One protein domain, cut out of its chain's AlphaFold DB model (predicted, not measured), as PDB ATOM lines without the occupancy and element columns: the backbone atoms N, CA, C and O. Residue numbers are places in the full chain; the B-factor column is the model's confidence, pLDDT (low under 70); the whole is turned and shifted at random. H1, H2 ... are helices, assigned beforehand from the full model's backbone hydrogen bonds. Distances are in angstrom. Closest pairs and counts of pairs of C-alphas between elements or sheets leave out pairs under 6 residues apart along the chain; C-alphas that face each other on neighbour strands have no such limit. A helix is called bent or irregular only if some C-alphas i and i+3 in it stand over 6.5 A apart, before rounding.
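AT A GLANCE: This is residues 2 to 133 of the 192 residues of an uncharacterized protein of Candidatus Staskawiczbacteria bacterium RIFCSPLOWO2_01_FULL_33_9 (UniProt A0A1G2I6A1). Picture two helical hairpins toward opposite ends of an elongated domain: H1 with H2 at one end, and H4 with H5 as an arm reaching away at the other. Between them the short helix H3 sits near the middle, with H6 crossing it and H7 crossing the first part of H2. The printed part has 132 residues with seven named helices, H1 to H7 in chain order, and no named strand; the class is all helix, and the packing is mostly crossed, with 1 of 6 touching pairs at a shallow tilt. The whole is compact, with a radius of gyration of the C-alphas of 15.1 A, and spans 49 by 32 by 26 A.

HOW THE PARTS SIT: Start at the longest helix, H2, residues 20 to 36, which is a hub together with H3, residues 44 to 52, each touching three helices. H1, residues 2 to 14, forms a helical hairpin with H2: they touch at a shallow tilt of 26 degrees, opposite ways, and the closest C-alphas, of Leu 9 and Glu 29, are 6.2 A apart. With its residues 27 to 34 alone H2 touches H3, at a steep tilt of 49 degrees; look at the C-alphas of Leu 27 and Cys 50, the closest at 5.0 A. H2 also touches H7, residues 114 to 129, about perpendicular at 88 degrees, with the closest C-alphas at Glu 20 and Leu 123, 5.4 A. On H3, Leu 46 comes closest to Phe 94 of H6, residues 92 to 104, C-alphas 5.4 A apart; these helices touch about perpendicular, at 75 degrees. H4, residues 62 to 76, touches H3 with residues 63 to 64 alone, the closest C-alphas being those of Pro 44 and Ser 63, 5.7 A. H4 and H5, residues 82 to 89, form a helical hairpin at 37 degrees, only just steep, with the C-alphas of Ile 71 and Ala 84 closest at 5.3 A. H6 and H7 are apart. Every O i to N i+4 pair is within hydrogen-bond range in H1, H2, H3, H6 and H7, against 9 of 11 in H4 and 3 of 4 in H5.

IN THESE COORDINATES: Find C-alpha 2 at (69.116, 183.794, 74.180); from there H1 runs 18.0 A. H2 covers 24.3 A, H3 12.1 A, H4 20.6 A, H5 10.4 A and H6 18.5 A. H4 is irregular: C-alphas 63 and 66 are 7.8 A apart. H7 runs 22.4 A to C-alpha 129 at (92.645, 171.985, 57.529).

THE WHOLE: Look to Glu 4 and Lys 78 for the two C-alphas farthest apart, 50.5 A. The printed part has no cut and no long link. Its mean pLDDT is 89.0, and residues 79 to 85 are under 70.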
ATOM      1  N   GLU A   2      67.837 183.968  73.479       94.50
ATOM      2  CA  GLU A   2      69.116 183.794  74.180       94.50
ATOM      3  C   GLU A   2      69.114 182.634  75.178       94.50
ATOM      4  O   GLU A   2      69.939 181.741  75.047       94.50
ATOM      5  N   GLU A   3      68.158 182.597  76.111       95.44
ATOM      6  CA  GLU A   3      68.062 181.531  77.123       95.44
ATOM      7  C   GLU A   3      68.052 180.126  76.504       95.44
ATOM      8  O   GLU A   3      68.703 179.213  77.001       95.44
ATOM      9  N   GLU A   4      67.362 179.964  75.374       96.50
ATOM     10  CA  GLU A   4      67.294 178.689  74.657       96.50
ATOM     11  C   GLU A   4      68.631 178.329  73.994       96.50
ATOM     12  O   GLU A   4      69.023 177.162  73.996       96.50
ATOM     13  N   ILE A   5      69.355 179.316  73.459       96.50
ATOM     14  CA  ILE A   5      70.707 179.121  72.919       96.50
ATOM     15  C   ILE A   5      71.679 178.762  74.052       96.50
ATOM     16  O   ILE A   5      72.441 177.808  73.924       96.50
ATOM     17  N   VAL A   6      71.612 179.459  75.192       97.88
ATOM     18  CA  VAL A   6      72.419 179.146  76.383       97.88
ATOM     19  C   VAL A   6      72.121 177.731  76.872       97.88
ATOM     20  O   VAL A   6      73.048 176.968  77.129       97.88
ATOM     21  N   ARG A   7      70.845 177.331  76.948       97.69
ATOM     22  CA  ARG A   7      70.441 175.972  77.338       97.69
ATOM     23  C   ARG A   7      71.032 174.918  76.399       97.69
ATOM     24  O   ARG A   7      71.574 173.919  76.865       97.69
ATOM     25  N   LYS A   8      70.953 175.144  75.086       97.50
ATOM     26  CA  LYS A   8      71.537 174.265  74.062       97.50
ATOM     27  C   LYS A   8      73.052 174.153  74.180       97.50
ATOM     28  O   LYS A   8      73.580 173.049  74.086       97.50
ATOM     29  N   LEU A   9      73.729 175.274  74.408       97.12
ATOM     30  CA  LEU A   9      75.175 175.309  74.582       97.12
ATOM     31  C   LEU A   9      75.603 174.599  75.876       97.12
ATOM     32  O   LEU A   9      76.547 173.817  75.844       97.12
ATOM     33  N   LYS A  10      74.868 174.787  76.983       97.44
ATOM     34  CA  LYS A  10      75.082 174.055  78.247       97.44
ATOM     35  C   LYS A  10      74.977 172.542  78.052       97.44
ATOM     36  O   LYS A  10      75.808 171.813  78.579       97.44
ATOM     37  N   LEU A  11      73.980 172.076  77.295       96.31
ATOM     38  CA  LEU A  11      73.821 170.649  76.999       96.31
ATOM     39  C   LEU A  11      74.970 170.112  76.143       96.31
ATOM     40  O   LEU A  11      75.560 169.104  76.507       96.31
ATOM     41  N   ALA A  12      75.323 170.802  75.056       95.94
ATOM     42  CA  ALA A  12      76.402 170.359  74.176       95.94
ATOM     43  C   ALA A  12      77.765 170.324  74.877       95.94
ATOM     44  O   ALA A  12      78.527 169.388  74.675       95.94
ATOM     45  N   LEU A  13      78.060 171.313  75.725       95.75
ATOM     46  CA  LEU A  13      79.293 171.313  76.510       95.75
ATOM     47  C   LEU A  13      79.245 170.305  77.667       95.75
ATOM     48  O   LEU A  13      80.281 169.805  78.078       95.75
ATOM     49  N   GLY A  14      78.060 169.964  78.179       93.88
ATOM     50  CA  GLY A  14      77.893 168.933  79.207       93.88
ATOM     51  C   GLY A  14      78.172 167.505  78.724       93.88
ATOM     52  O   GLY A  14      78.340 166.612  79.555       93.88
ATOM     53  N   GLU A  15      78.238 167.284  77.410       92.62
ATOM     54  CA  GLU A  15      78.571 165.998  76.798       92.62
ATOM     55  C   GLU A  15      80.029 165.963  76.298       92.62
ATOM     56  O   GLU A  15      80.641 167.010  76.046       92.62
ATOM     57  N   PRO A  16      80.631 164.767  76.159       93.31
ATOM     58  CA  PRO A  16      81.928 164.621  75.511       93.31
ATOM     59  C   PRO A  16      81.908 165.132  74.065       93.31
ATOM     60  O   PRO A  16      80.983 164.853  73.308       93.31
ATOM     61  N   ILE A  17      82.974 165.824  73.664       94.06
ATOM     62  CA  ILE A  17      83.186 166.237  72.272       94.06
ATOM     63  C   ILE A  17      83.967 165.133  71.564       94.06
ATOM     64  O   ILE A  17      85.130 164.877  71.890       94.06
ATOM     65  N   GLU A  18      83.307 164.461  70.620       93.50
ATOM     66  CA  GLU A  18      83.831 163.257  69.963       93.50
ATOM     67  C   GLU A  18      83.971 163.410  68.446       93.50
ATOM     68  O   GLU A  18      84.743 162.676  67.827       93.50
ATOM     69  N   LYS A  19      83.215 164.327  67.829       95.44
ATOM     70  CA  LYS A  19      83.163 164.501  66.372       95.44
ATOM     71  C   LYS A  19      83.227 165.975  65.988       95.44
ATOM     72  O   LYS A  19      82.789 166.846  66.734       95.44
ATOM     73  N   GLU A  20      83.661 166.247  64.759       94.12
ATOM     74  CA  GLU A  20      83.715 167.604  64.189       94.12
ATOM     75  C   GLU A  20      82.370 168.336  64.304       94.12
ATOM     76  O   GLU A  20      82.320 169.506  64.677       94.12
ATOM     77  N   LYS A  21      81.252 167.626  64.077       96.00
ATOM     78  CA  LYS A  21      79.900 168.197  64.194       96.00
ATOM     79  C   LYS A  21      79.617 168.802  65.575       96.00
ATOM     80  O   LYS A  21      78.819 169.730  65.665       96.00
ATOM     81  N   ASP A  22      80.237 168.276  66.632       96.75
ATOM     82  CA  ASP A  22      80.028 168.744  68.004       96.75
ATOM     83  C   ASP A  22      80.749 170.085  68.203       96.75
ATOM     84  O   ASP A  22      80.158 171.037  68.713       96.75
ATOM     85  N   VAL A  23      81.980 170.207  67.688       96.38
ATOM     86  CA  VAL A  23      82.737 171.472  67.654       96.38
ATOM     87  C   VAL A  23      82.003 172.525  66.827       96.38
ATOM     88  O   VAL A  23      81.792 173.643  67.297       96.38
ATOM     89  N   VAL A  24      81.559 172.165  65.619       96.19
ATOM     90  CA  VAL A  24      80.788 173.054  64.736       96.19
ATOM     91  C   VAL A  24      79.522 173.547  65.434       96.19
ATOM     92  O   VAL A  24      79.219 174.740  65.391       96.19
ATOM     93  N   TYR A  25      78.796 172.655  66.111       97.38
ATOM     94  CA  TYR A  25      77.595 173.018  66.857       97.38
ATOM     95  C   TYR A  25      77.902 174.000  67.996       97.38
ATOM     96  O   TYR A  25      77.242 175.035  68.099       97.38
ATOM     97  N   VAL A  26      78.934 173.726  68.805       97.44
ATOM     98  CA  VAL A  26      79.379 174.619  69.888       97.44
ATOM     99  C   VAL A  26      79.719 176.011  69.344       97.44
ATOM    100  O   VAL A  26      79.185 177.008  69.832       97.44
ATOM    101  N   LEU A  27      80.542 176.095  68.294       97.19
ATOM    102  CA  LEU A  27      80.939 177.369  67.685       97.19
ATOM    103  C   LEU A  27      79.755 178.115  67.053       97.19
ATOM    104  O   LEU A  27      79.677 179.343  67.138       97.19
ATOM    105  N   ALA A  28      78.794 177.395  66.470       97.31
ATOM    106  CA  ALA A  28      77.579 177.990  65.926       97.31
ATOM    107  C   ALA A  28      76.688 178.605  67.021       97.31
ATOM    108  O   ALA A  28      76.205 179.726  66.850       97.31
ATOM    109  N   GLU A  29      76.473 177.916  68.146       97.69
ATOM    110  CA  GLU A  29      75.687 178.456  69.267       97.69
ATOM    111  C   GLU A  29      76.396 179.647  69.940       97.69
ATOM    112  O   GLU A  29      75.754 180.665  70.212       97.69
ATOM    113  N   ILE A  30      77.723 179.586  70.113       97.62
ATOM    114  CA  ILE A  30      78.524 180.722  70.601       97.62
ATOM    115  C   ILE A  30      78.361 181.924  69.673       97.62
ATOM    116  O   ILE A  30      78.045 183.022  70.136       97.62
ATOM    117  N   ARG A  31      78.510 181.733  68.355       96.56
ATOM    118  CA  ARG A  31      78.345 182.815  67.381       96.56
ATOM    119  C   ARG A  31      76.979 183.474  67.517       96.56
ATOM    120  O   ARG A  31      76.933 184.697  67.602       96.56
ATOM    121  N   LYS A  32      75.890 182.699  67.607       96.19
ATOM    122  CA  LYS A  32      74.529 183.241  67.795       96.19
ATOM    123  C   LYS A  32      74.432 184.137  69.030       96.19
ATOM    124  O   LYS A  32      73.831 185.206  68.942       96.19
ATOM    125  N   LEU A  33      75.040 183.741  70.151       97.75
ATOM    126  CA  LEU A  33      75.082 184.569  71.360       97.75
ATOM    127  C   LEU A  33      75.886 185.850  71.141       97.75
ATOM    128  O   LEU A  33      75.412 186.923  71.516       97.75
ATOM    129  N   LEU A  34      77.050 185.766  70.490       97.00
ATOM    130  CA  LEU A  34      77.877 186.934  70.178       97.00
ATOM    131  C   LEU A  34      77.140 187.947  69.287       97.00
ATOM    132  O   LEU A  34      77.220 189.152  69.544       97.00
ATOM    133  N   GLU A  35      76.425 187.487  68.250       95.50
ATOM    134  CA  GLU A  35      75.653 188.375  67.366       95.50
ATOM    135  C   GLU A  35      74.401 188.921  68.061       95.50
ATOM    136  O   GLU A  35      74.178 190.132  68.040       95.50
ATOM    137  N   GLY A  36      73.626 188.052  68.716       95.25
ATOM    138  CA  GLY A  36      72.384 188.419  69.398       95.25
ATOM    139  C   GLY A  36      72.592 189.450  70.508       95.25
ATOM    140  O   GLY A  36      71.783 190.364  70.655       95.25
ATOM    141  N   ASN A  37      73.720 189.363  71.221       96.00
ATOM    142  CA  ASN A  37      74.090 190.296  72.287       96.00
ATOM    143  C   ASN A  37      74.920 191.497  71.816       96.00
ATOM    144  O   ASN A  37      75.218 192.379  72.618       96.00
ATOM    145  N   LYS A  38      75.318 191.553  70.537       95.94
ATOM    146  CA  LYS A  38      76.194 192.606  69.983       95.94
ATOM    147  C   LYS A  38      77.545 192.730  70.710       95.94
ATOM    148  O   LYS A  38      78.085 193.822  70.846       95.94
ATOM    149  N   ILE A  39      78.116 191.602  71.137       96.38
ATOM    150  CA  ILE A  39      79.373 191.531  71.910       96.38
ATOM    151  C   ILE A  39      80.548 190.953  71.109       96.38
ATOM    152  O   ILE A  39      81.580 190.617  71.680       96.38
ATOM    153  N   LYS A  40      80.438 190.864  69.778       94.25
ATOM    154  CA  LYS A  40      81.527 190.369  68.910       94.25
ATOM    155  C   LYS A  40      82.849 191.116  69.102       94.25
ATOM    156  O   LYS A  40      83.902 190.502  69.029       94.25
ATOM    157  N   SER A  41      82.800 192.427  69.345       93.38
ATOM    158  CA  SER A  41      83.996 193.248  69.575       93.38
ATOM    159  C   SER A  41      84.627 193.037  70.952       93.38
ATOM    160  O   SER A  41      85.774 193.421  71.145       93.38
ATOM    161  N   VAL A  42      83.889 192.453  71.902       95.75
ATOM    162  CA  VAL A  42      84.401 192.083  73.231       95.75
ATOM    163  C   VAL A  42      85.188 190.773  73.160       95.75
ATOM    164  O   VAL A  42      86.154 190.609  73.897       95.75
ATOM    165  N   TYR A  43      84.799 189.879  72.245       96.00
ATOM    166  CA  TYR A  43      85.426 188.572  72.026       96.00
ATOM    167  C   TYR A  43      85.873 188.402  70.557       96.00
ATOM    168  O   TYR A  43      85.315 187.577  69.820       96.00
ATOM    169  N   PRO A  44      86.808 189.243  70.071       93.62
ATOM    170  CA  PRO A  44      87.190 189.283  68.663       93.62
ATOM    171  C   PRO A  44      87.881 188.005  68.172       93.62
ATOM    172  O   PRO A  44      87.701 187.660  66.997       93.62
ATOM    173  N   ILE A  45      88.638 187.314  69.030       92.81
ATOM    174  CA  ILE A  45      89.342 186.069  68.694       92.81
ATOM    175  C   ILE A  45      88.358 184.899  68.691       92.81
ATOM    176  O   ILE A  45      88.306 184.140  67.723       92.81
ATOM    177  N   LEU A  46      87.496 184.797  69.702       95.25
ATOM    178  CA  LEU A  46      86.422 183.803  69.749       95.25
ATOM    179  C   LEU A  46      85.505 183.925  68.531       95.25
ATOM    180  O   LEU A  46      85.234 182.936  67.850       95.25
ATOM    181  N   ASN A  47      85.076 185.148  68.206       95.00
ATOM    182  CA  ASN A  47      84.287 185.411  67.010       95.00
ATOM    183  C   ASN A  47      85.042 185.020  65.730       95.00
ATOM    184  O   ASN A  47      84.430 184.483  64.809       95.00
ATOM    185  N   PHE A  48      86.347 185.289  65.650       94.06
ATOM    186  CA  PHE A  48      87.159 184.903  64.497       94.06
ATOM    187  C   PHE A  48      87.141 183.387  64.277       94.06
ATOM    188  O   PHE A  48      86.748 182.957  63.197       94.06
ATOM    189  N   TYR A  49      87.444 182.584  65.299       93.50
ATOM    190  CA  TYR A  49      87.426 181.121  65.185       93.50
ATOM    191  C   TYR A  49      86.025 180.552  64.931       93.50
ATOM    192  O   TYR A  49      85.882 179.609  64.155       93.50
ATOM    193  N   CYS A  50      84.976 181.162  65.498       94.44
ATOM    194  CA  CYS A  50      83.597 180.788  65.171       94.44
ATOM    195  C   CYS A  50      83.276 181.006  63.688       94.44
ATOM    196  O   CYS A  50      82.544 180.223  63.093       94.44
ATOM    197  N   ASN A  51      83.788 182.083  63.085       91.94
ATOM    198  CA  ASN A  51      83.636 182.288  61.648       91.94
ATOM    199  C   ASN A  51      84.520 181.304  60.879       91.94
ATOM    200  O   ASN A  51      84.054 180.707  59.918       91.94
ATOM    201  N   TRP A  52      85.766 181.101  61.299       91.81
ATOM    202  CA  TRP A  52      86.716 180.268  60.566       91.81
ATOM    203  C   TRP A  52      86.237 178.830  60.410       91.81
ATOM    204  O   TRP A  52      86.231 178.314  59.302       91.81
ATOM    205  N   ALA A  53      85.695 178.233  61.469       91.50
ATOM    206  CA  ALA A  53      85.174 176.871  61.402       91.50
ATOM    207  C   ALA A  53      83.873 176.721  60.583       91.50
ATOM    208  O   ALA A  53      83.423 175.604  60.348       91.50
ATOM    209  N   LEU A  54      83.222 177.825  60.195       87.38
ATOM    210  CA  LEU A  54      81.924 177.828  59.501       87.38
ATOM    211  C   LEU A  54      81.995 178.374  58.071       87.38
ATOM    212  O   LEU A  54      80.984 178.378  57.368       87.38
ATOM    213  N   HIS A  55      83.152 178.880  57.653       85.31
ATOM    214  CA  HIS A  55      83.345 179.499  56.352       85.31
ATOM    215  C   HIS A  55      84.444 178.745  55.590       85.31
ATOM    216  O   HIS A  55      85.529 178.578  56.138       85.31
ATOM    217  N   PRO A  56      84.199 178.332  54.328       80.25
ATOM    218  CA  PRO A  56      85.166 177.547  53.556       80.25
ATOM    219  C   PRO A  56      86.467 178.314  53.287       80.25
ATOM    220  O   PRO A  56      87.520 177.715  53.127       80.25
ATOM    221  N   GLU A  57      86.397 179.647  53.251       75.50
ATOM    222  CA  GLU A  57      87.553 180.535  53.176       75.50
ATOM    223  C   GLU A  57      87.277 181.794  54.008       75.50
ATOM    224  O   GLU A  57      86.135 182.269  54.065       75.50
ATOM    225  N   ILE A  58      88.320 182.356  54.630       82.06
ATOM    226  CA  ILE A  58      88.244 183.646  55.330       82.06
ATOM    227  C   ILE A  58      89.271 184.637  54.785       82.06
ATOM    228  O   ILE A  58      90.480 184.417  54.859       82.06
ATOM    229  N   ASP A  59      88.757 185.782  54.343       74.94
ATOM    230  CA  ASP A  59      89.498 186.986  53.948       74.94
ATOM    231  C   ASP A  59      89.474 188.083  55.037       74.94
ATOM    232  O   ASP A  59      90.360 188.938  55.124       74.94
ATOM    233  N   LYS A  60      88.470 188.050  55.922       80.88
ATOM    234  CA  LYS A  60      88.307 188.956  57.071       80.88
ATOM    235  C   LYS A  60      89.141 188.508  58.273       80.88
ATOM    236  O   LYS A  60      88.611 188.082  59.297       80.88
ATOM    237  N   THR A  61      90.455 188.668  58.173       79.25
ATOM    238  CA  THR A  61      91.427 188.257  59.204       79.25
ATOM    239  C   THR A  61      91.831 189.381  60.170       79.25
ATOM    240  O   THR A  61      92.828 189.262  60.878       79.25
ATOM    241  N   SER A  62      91.072 190.482  60.246       82.81
ATOM    242  CA  SER A  62      91.444 191.663  61.047       82.81
ATOM    243  C   SER A  62      91.675 191.361  62.532       82.81
ATOM    244  O   SER A  62      92.563 191.964  63.128       82.81
ATOM    245  N   SER A  63      90.924 190.421  63.119       82.50
ATOM    246  CA  SER A  63      91.082 190.026  64.529       82.50
ATOM    247  C   SER A  63      92.424 189.352  64.821       82.50
ATOM    248  O   SER A  63      92.935 189.485  65.924       82.50
ATOM    249  N   VAL A  64      93.008 188.664  63.836       82.81
ATOM    250  CA  VAL A  64      94.293 187.948  63.961       82.81
ATOM    251  C   VAL A  64      95.411 188.627  63.170       82.81
ATOM    252  O   VAL A  64      96.486 188.064  62.967       82.81
ATOM    253  N   ARG A  65      95.184 189.865  62.717       86.94
ATOM    254  CA  ARG A  65      96.133 190.597  61.878       86.94
ATOM    255  C   ARG A  65      97.487 190.776  62.541       86.94
ATOM    256  O   ARG A  65      98.502 190.504  61.911       86.94
ATOM    257  N   SER A  66      97.492 191.181  63.805       83.69
ATOM    258  CA  SER A  66      98.725 191.372  64.568       83.69
ATOM    259  C   SER A  66      99.515 190.069  64.727       83.69
ATOM    260  O   SER A  66     100.743 190.103  64.743       83.69
ATOM    261  N   ILE A  67      98.833 188.923  64.820       83.75
ATOM    262  CA  ILE A  67      99.454 187.596  64.886       83.75
ATOM    263  C   ILE A  67     100.104 187.274  63.535       83.75
ATOM    264  O   ILE A  67     101.302 186.995  63.482       83.75
ATOM    265  N   LEU A  68      99.357 187.415  62.437       86.12
ATOM    266  CA  LEU A  68      99.847 187.146  61.081       86.12
ATOM    267  C   LEU A  68     101.013 188.062  60.672       86.12
ATOM    268  O   LEU A  68     102.002 187.576  60.132       86.12
ATOM    269  N   GLU A  69     100.957 189.357  60.991       87.19
ATOM    270  CA  GLU A  69     102.056 190.301  60.728       87.19
ATOM    271  C   GLU A  69     103.323 189.937  61.522       87.19
ATOM    272  O   GLU A  69     104.434 190.024  60.997       87.19
ATOM    273  N   LYS A  70     103.193 189.477  62.775       83.69
ATOM    274  CA  LYS A  70     104.347 189.017  63.567       83.69
ATOM    275  C   LYS A  70     104.945 187.717  63.019       83.69
ATOM    276  O   LYS A  70     106.169 187.565  63.049       83.69
ATOM    277  N   ILE A  71     104.110 186.795  62.531       81.69
ATOM    278  CA  ILE A  71     104.555 185.568  61.851       81.69
ATOM    279  C   ILE A  71     105.351 185.942  60.598       81.69
ATOM    280  O   ILE A  71     106.499 185.522  60.445       81.69
ATOM    281  N   GLU A  72     104.777 186.792  59.746       84.50
ATOM    282  CA  GLU A  72     105.405 187.298  58.526       84.50
ATOM    283  C   GLU A  72     106.767 187.939  58.810       84.50
ATOM    284  O   GLU A  72     107.782 187.527  58.243       84.50
ATOM    285  N   GLN A  73     106.827 188.888  59.746       83.00
ATOM    286  CA  GLN A  73     108.072 189.563  60.117       83.00
ATOM    287  C   GLN A  73     109.126 188.590  60.653       83.00
ATOM    288  O   GLN A  73     110.305 188.707  60.307       83.00
ATOM    289  N   GLY A  74     108.728 187.618  61.480       78.12
ATOM    290  CA  GLY A  74     109.638 186.602  62.011       78.12
ATOM    291  C   GLY A  74     110.254 185.736  60.911       78.12
ATOM    292  O   GLY A  74     111.451 185.442  60.937       78.12
ATOM    293  N   ILE A  75     109.457 185.379  59.904       76.88
ATOM    294  CA  ILE A  75     109.902 184.578  58.761       76.88
ATOM    295  C   ILE A  75     110.797 185.403  57.823       76.88
ATOM    296  O   ILE A  75     111.905 184.973  57.494       76.88
ATOM    297  N   LEU A  76     110.356 186.598  57.413       77.12
ATOM    298  CA  LEU A  76     111.082 187.450  56.462       77.12
ATOM    299  C   LEU A  76     112.423 187.936  57.020       77.12
ATOM    300  O   LEU A  76     113.426 187.956  56.306       77.12
ATOM    301  N   SER A  77     112.476 188.267  58.311       76.56
ATOM    302  CA  SER A  77     113.716 188.698  58.968       76.56
ATOM    303  C   SER A  77     114.690 187.553  59.264       76.56
ATOM    304  O   SER A  77     115.785 187.808  59.768       76.56
ATOM    305  N   LYS A  78     114.306 186.291  58.994       70.31
ATOM    306  CA  LYS A  78     115.002 185.063  59.430       70.31
ATOM    307  C   LYS A  78     115.239 184.985  60.946       70.31
ATOM    308  O   LYS A  78     115.970 184.114  61.415       70.31
ATOM    309  N   LYS A  79     114.621 185.876  61.723       66.19
ATOM    310  CA  LYS A  79     114.558 185.823  63.182       66.19
ATOM    311  C   LYS A  79     113.241 185.156  63.525       66.19
ATOM    312  O   LYS A  79     112.295 185.839  63.907       66.19
ATOM    313  N   TYR A  80     113.182 183.843  63.299       63.41
ATOM    314  CA  TYR A  80     111.989 183.028  63.513       63.41
ATOM    315  C   TYR A  80     111.307 183.424  64.825       63.41
ATOM    316  O   TYR A  80     111.805 183.129  65.912       63.41
ATOM    317  N   ASN A  81     110.182 184.134  64.721       65.38
ATOM    318  CA  ASN A  81     109.402 184.523  65.883       65.38
ATOM    319  C   ASN A  81     108.440 183.383  66.202       65.38
ATOM    320  O   ASN A  81     107.263 183.415  65.846       65.38
ATOM    321  N   VAL A  82     108.991 182.353  66.842       62.94
ATOM    322  CA  VAL A  82     108.259 181.161  67.283       62.94
ATOM    323  C   VAL A  82     107.034 181.522  68.122       62.94
ATOM    324  O   VAL A  82     106.003 180.891  67.954       62.94
ATOM    325  N   TRP A  83     107.087 182.596  68.914       66.31
ATOM    326  CA  TRP A  83     105.969 183.035  69.756       66.31
ATOM    327  C   TRP A  83     104.729 183.470  68.976       66.31
ATOM    328  O   TRP A  83     103.611 183.212  69.404       66.31
ATOM    329  N   ALA A  84     104.903 184.137  67.835       68.31
ATOM    330  CA  ALA A  84     103.768 184.593  67.033       68.31
ATOM    331  C   ALA A  84     103.064 183.434  66.329       68.31
ATOM    332  O   ALA A  84     101.841 183.401  66.247       68.31
ATOM    333  N   VAL A  85     103.854 182.471  65.852       68.69
ATOM    334  CA  VAL A  85     103.336 181.204  65.340       68.69
ATOM    335  C   VAL A  85     102.614 180.462  66.460       68.69
ATOM    336  O   VAL A  85     101.497 180.011  66.243       68.69
ATOM    337  N   TRP A  86     103.223 180.387  67.647       71.25
ATOM    338  CA  TRP A  86     102.654 179.729  68.824       71.25
ATOM    339  C   TRP A  86     101.281 180.274  69.174       71.25
ATOM    340  O   TRP A  86     100.343 179.494  69.140       71.25
ATOM    341  N   ALA A  87     101.136 181.593  69.318       71.00
ATOM    342  CA  ALA A  87      99.851 182.229  69.619       71.00
ATOM    343  C   ALA A  87      98.728 181.898  68.609       71.00
ATOM    344  O   ALA A  87      97.544 182.004  68.928       71.00
ATOM    345  N   MET A  88      99.083 181.526  67.372       75.69
ATOM    346  CA  MET A  88      98.123 181.073  66.363       75.69
ATOM    347  C   MET A  88      97.785 179.581  66.501       75.69
ATOM    348  O   MET A  88      96.641 179.196  66.285       75.69
ATOM    349  N   ILE A  89      98.770 178.735  66.823       74.31
ATOM    350  CA  ILE A  89      98.628 177.268  66.827       74.31
ATOM    351  C   ILE A  89      98.245 176.685  68.195       74.31
ATOM    352  O   ILE A  89      97.712 175.580  68.259       74.31
ATOM    353  N   ASP A  90      98.521 177.387  69.294       74.88
ATOM    354  CA  ASP A  90      98.216 176.932  70.655       74.88
ATOM    355  C   ASP A  90      96.764 177.215  71.064       74.88
ATOM    356  O   ASP A  90      96.241 176.561  71.974       74.88
ATOM    357  N   PHE A  91      96.099 178.109  70.324       86.06
ATOM    358  CA  PHE A  91      94.758 178.614  70.586       86.06
ATOM    359  C   PHE A  91      94.622 179.263  71.976       86.06
ATOM    360  O   PHE A  91      93.522 179.277  72.526       86.06
ATOM    361  N   GLU A  92      95.698 179.808  72.556       83.69
ATOM    362  CA  GLU A  92      95.704 180.366  73.917       83.69
ATOM    363  C   GLU A  92      94.724 181.538  74.046       83.69
ATOM    364  O   GLU A  92      93.852 181.544  74.919       83.69
ATOM    365  N   GLU A  93      94.798 182.517  73.139       86.38
ATOM    366  CA  GLU A  93      93.892 183.671  73.171       86.38
ATOM    367  C   GLU A  93      92.430 183.260  72.952       86.38
ATOM    368  O   GLU A  93      91.522 183.821  73.571       86.38
ATOM    369  N   PHE A  94      92.204 182.250  72.109       91.56
ATOM    370  CA  PHE A  94      90.881 181.689  71.858       91.56
ATOM    371  C   PHE A  94      90.331 180.956  73.088       91.56
ATOM    372  O   PHE A  94      89.186 181.190  73.467       91.56
ATOM    373  N   HIS A  95      91.148 180.133  73.750       91.81
ATOM    374  CA  HIS A  95      90.801 179.444  74.997       91.81
ATOM    375  C   HIS A  95      90.473 180.436  76.112       91.81
ATOM    376  O   HIS A  95      89.447 180.315  76.780       91.81
ATOM    377  N   ARG A  96      91.284 181.489  76.246       91.81
ATOM    378  CA  ARG A  96      91.055 182.568  77.209       91.81
ATOM    379  C   ARG A  96      89.727 183.285  76.956       91.81
ATOM    380  O   ARG A  96      88.954 183.489  77.893       91.81
ATOM    381  N   GLU A  97      89.448 183.695  75.717       95.31
ATOM    382  CA  GLU A  97      88.174 184.349  75.389       95.31
ATOM    383  C   GLU A  97      86.976 183.412  75.553       95.31
ATOM    384  O   GLU A  97      85.929 183.863  76.016       95.31
ATOM    385  N   MET A  98      87.139 182.121  75.245       95.44
ATOM    386  CA  MET A  98      86.134 181.089  75.493       95.44
ATOM    387  C   MET A  98      85.769 181.027  76.981       95.44
ATOM    388  O   MET A  98      84.597 181.171  77.317       95.44
ATOM    389  N   GLY A  99      86.748 180.907  77.883       95.31
ATOM    390  CA  GLY A  99      86.489 180.859  79.328       95.31
ATOM    391  C   GLY A  99      85.788 182.120  79.853       95.31
ATOM    392  O   GLY A  99      84.810 182.039  80.599       95.31
ATOM    393  N   LEU A 100      86.214 183.306  79.399       96.31
ATOM    394  CA  LEU A 100      85.556 184.575  79.750       96.31
ATOM    395  C   LEU A 100      84.116 184.658  79.227       96.31
ATOM    396  O   LEU A 100      83.241 185.216  79.895       96.31
ATOM    397  N   PHE A 101      83.869 184.139  78.027       97.69
ATOM    398  CA  PHE A 101      82.541 184.076  77.434       97.69
ATOM    399  C   PHE A 101      81.631 183.113  78.208       97.69
ATOM    400  O   PHE A 101      80.515 183.489  78.560       97.69
ATOM    401  N   LEU A 102      82.106 181.905  78.525       97.00
ATOM    402  CA  LEU A 102      81.328 180.917  79.274       97.00
ATOM    403  C   LEU A 102      80.951 181.438  80.664       97.00
ATOM    404  O   LEU A 102      79.788 181.339  81.051       97.00
ATOM    405  N   ASN A 103      81.888 182.092  81.356       96.50
ATOM    406  CA  ASN A 103      81.627 182.741  82.642       96.50
ATOM    407  C   ASN A 103      80.522 183.809  82.527       96.50
ATOM    408  O   ASN A 103      79.569 183.806  83.302       96.50
ATOM    409  N   LYS A 104      80.575 184.671  81.500       96.69
ATOM    410  CA  LYS A 104      79.549 185.706  81.268       96.69
ATOM    411  C   LYS A 104      78.126 185.136  81.163       96.69
ATOM    412  O   LYS A 104      77.185 185.823  81.558       96.69
ATOM    413  N   PHE A 105      77.967 183.935  80.609       96.62
ATOM    414  CA  PHE A 105      76.670 183.273  80.427       96.62
ATOM    415  C   PHE A 105      76.376 182.197  81.485       96.62
ATOM    416  O   PHE A 105      75.430 181.421  81.318       96.62
ATOM    417  N   ASP A 106      77.165 182.145  82.565       96.12
ATOM    418  CA  ASP A 106      77.034 181.163  83.646       96.12
ATOM    419  C   ASP A 106      77.019 179.713  83.118       96.12
ATOM    420  O   ASP A 106      76.171 178.882  83.458       96.12
ATOM    421  N   ILE A 107      77.922 179.427  82.177       96.31
ATOM    422  CA  ILE A 107      78.141 178.103  81.593       96.31
ATOM    423  C   ILE A 107      79.402 177.513  82.218       96.31
ATOM    424  O   ILE A 107      80.436 178.174  82.289       96.31
ATOM    425  N   VAL A 108      79.321 176.255  82.658       94.06
ATOM    426  CA  VAL A 108      80.472 175.543  83.223       94.06
ATOM    427  C   VAL A 108      81.565 175.421  82.166       94.06
ATOM    428  O   VAL A 108      81.336 174.873  81.086       94.06
ATOM    429  N   ASP A 109      82.755 175.904  82.502       92.00
ATOM    430  CA  ASP A 109      83.924 175.809  81.642       92.00
ATOM    431  C   ASP A 109      84.539 174.403  81.703       92.00
ATOM    432  O   ASP A 109      85.327 174.069  82.589       92.00
ATOM    433  N   GLN A 110      84.166 173.565  80.736       91.50
ATOM    434  CA  GLN A 110      84.741 172.228  80.566       91.50
ATOM    435  C   GLN A 110      86.155 172.268  79.978       91.50
ATOM    436  O   GLN A 110      86.894 171.289  80.085       91.50
ATOM    437  N   PHE A 111      86.571 173.391  79.386       88.25
ATOM    438  CA  PHE A 111      87.878 173.525  78.749       88.25
ATOM    439  C   PHE A 111      89.021 173.700  79.755       88.25
ATOM    440  O   PHE A 111      90.183 173.633  79.361       88.25
ATOM    441  N   GLY A 112      88.721 173.848  81.050       84.50
ATOM    442  CA  GLY A 112      89.700 173.655  82.122       84.50
ATOM    443  C   GLY A 112      90.164 172.195  82.260       84.50
ATOM    444  O   GLY A 112      91.239 171.929  82.797       84.50
ATOM    445  N   ASN A 113      89.394 171.224  81.750       89.31
ATOM    446  CA  ASN A 113      89.820 169.831  81.678       89.31
ATOM    447  C   ASN A 113      90.759 169.619  80.480       89.31
ATOM    448  O   ASN A 113      90.345 169.723  79.325       89.31
ATOM    449  N   ARG A 114      92.013 169.232  80.758       85.31
ATOM    450  CA  ARG A 114      93.055 169.018  79.736       85.31
ATOM    451  C   ARG A 114      92.611 168.091  78.600       85.31
ATOM    452  O   ARG A 114      92.784 168.438  77.439       85.31
ATOM    453  N   LYS A 115      92.010 166.941  78.918       87.50
ATOM    454  CA  LYS A 115      91.592 165.951  77.909       87.50
ATOM    455  C   LYS A 115      90.440 166.473  77.050       87.50
ATOM    456  O   LYS A 115      90.424 166.254  75.843       87.50
ATOM    457  N   TYR A 116      89.485 167.164  77.671       90.81
ATOM    458  CA  TYR A 116      88.370 167.782  76.959       90.81
ATOM    459  C   TYR A 116      88.876 168.843  75.972       90.81
ATOM    460  O   TYR A 116      88.496 168.847  74.802       90.81
ATOM    461  N   TRP A 117      89.804 169.688  76.426       90.25
ATOM    462  CA  TRP A 117      90.427 170.719  75.604       90.25
ATOM    463  C   TRP A 117      91.286 170.161  74.465       90.25
ATOM    464  O   TRP A 117      91.198 170.632  73.333       90.25
ATOM    465  N   GLU A 118      92.105 169.143  74.732       86.31
ATOM    466  CA  GLU A 118      92.905 168.462  73.707       86.31
ATOM    467  C   GLU A 118      92.019 167.848  72.614       86.31
ATOM    468  O   GLU A 118      92.298 168.035  71.427       86.31
ATOM    469  N   ASN A 119      90.916 167.195  72.995       89.38
ATOM    470  CA  ASN A 119      89.949 166.653  72.040       89.38
ATOM    471  C   ASN A 119      89.295 167.760  71.202       89.38
ATOM    472  O   ASN A 119      89.267 167.659  69.977       89.38
ATOM    473  N   PHE A 120      88.815 168.828  71.850       92.69
ATOM    474  CA  PHE A 120      88.204 169.961  71.154       92.69
ATOM    475  C   PHE A 120      89.157 170.578  70.131       92.69
ATOM    476  O   PHE A 120      88.782 170.770  68.978       92.69
ATOM    477  N   ARG A 121      90.401 170.861  70.534       89.31
ATOM    478  CA  ARG A 121      91.407 171.449  69.642       89.31
ATOM    479  C   ARG A 121      91.768 170.546  68.479       89.31
ATOM    480  O   ARG A 121      91.938 171.051  67.378       89.31
ATOM    481  N   THR A 122      91.885 169.240  68.711       87.69
ATOM    482  CA  THR A 122      92.198 168.281  67.641       87.69
ATOM    483  C   THR A 122      91.122 168.334  66.562       87.69
ATOM    484  O   THR A 122      91.424 168.571  65.398       87.69
ATOM    485  N   LEU A 123      89.858 168.236  66.976       91.81
ATOM    486  CA  LEU A 123      88.715 168.308  66.069       91.81
ATOM    487  C   LEU A 123      88.566 169.691  65.419       91.81
ATOM    488  O   LEU A 123      88.155 169.786  64.268       91.81
ATOM    489  N   LEU A 124      88.913 170.770  66.129       92.50
ATOM    490  CA  LEU A 124      88.957 172.107  65.543       92.50
ATOM    491  C   LEU A 124      90.010 172.188  64.432       92.50
ATOM    492  O   LEU A 124      89.698 172.675  63.354       92.50
ATOM    493  N   VAL A 125      91.232 171.701  64.658       90.38
ATOM    494  CA  VAL A 125      92.273 171.675  63.617       90.38
ATOM    495  C   VAL A 125      91.822 170.850  62.414       90.38
ATOM    496  O   VAL A 125      92.011 171.311  61.291       90.38
ATOM    497  N   ASP A 126      91.179 169.699  62.632       89.44
ATOM    498  CA  ASP A 126      90.627 168.875  61.549       89.44
ATOM    499  C   ASP A 126      89.642 169.665  60.672       89.44
ATOM    500  O   ASP A 126      89.769 169.647  59.449       89.44
ATOM    501  N   ILE A 127      88.752 170.457  61.281       91.50
ATOM    502  CA  ILE A 127      87.842 171.356  60.551       91.50
ATOM    503  C   ILE A 127      88.620 172.432  59.777       91.50
ATOM    504  O   ILE A 127      88.295 172.748  58.634       91.50
ATOM    505  N   LEU A 128      89.647 173.024  60.393       91.31
ATOM    506  CA  LEU A 128      90.373 174.158  59.818       91.31
ATOM    507  C   LEU A 128      91.392 173.763  58.732       91.31
ATOM    508  O   LEU A 128      91.829 174.634  57.980       91.31
ATOM    509  N   ILE A 129      91.766 172.483  58.608       89.25
ATOM    510  CA  ILE A 129      92.645 171.985  57.529       89.25
ATOM    511  C   ILE A 129      92.061 172.285  56.141       89.25
ATOM    512  O   ILE A 129      92.809 172.606  55.211       89.25
ATOM    513  N   ASP A 130      90.736 172.223  56.021       85.25
ATOM    514  CA  ASP A 130      90.013 172.444  54.768       85.25
ATOM    515  C   ASP A 130      89.594 173.911  54.567       85.25
ATOM    516  O   ASP A 130      88.965 174.246  53.563       85.25
ATOM    517  N   CYS A 131      89.941 174.803  55.501       89.75
ATOM    518  CA  CYS A 131      89.550 176.212  55.484       89.75
ATOM    519  C   CYS A 131      90.797 177.111  55.554       89.75
ATOM    520  O   CYS A 131      91.196 177.524  56.643       89.75
ATOM    521  N   PRO A 132      91.459 177.439  54.432       90.12
ATOM    522  CA  PRO A 132      92.617 178.326  54.455       90.12
ATOM    523  C   PRO A 132      92.238 179.768  54.834       90.12
ATOM    524  O   PRO A 132      91.167 180.278  54.490       90.12
ATOM    525  N   LEU A 133      93.163 180.462  55.498       90.81
ATOM    526  CA  LEU A 133      93.128 181.914  55.662       90.81
ATOM    527  C   LEU A 133      93.834 182.572  54.488       90.81
ATOM    528  O   LEU A 133      94.973 182.218  54.185       90.81
TER     529      LEU A 133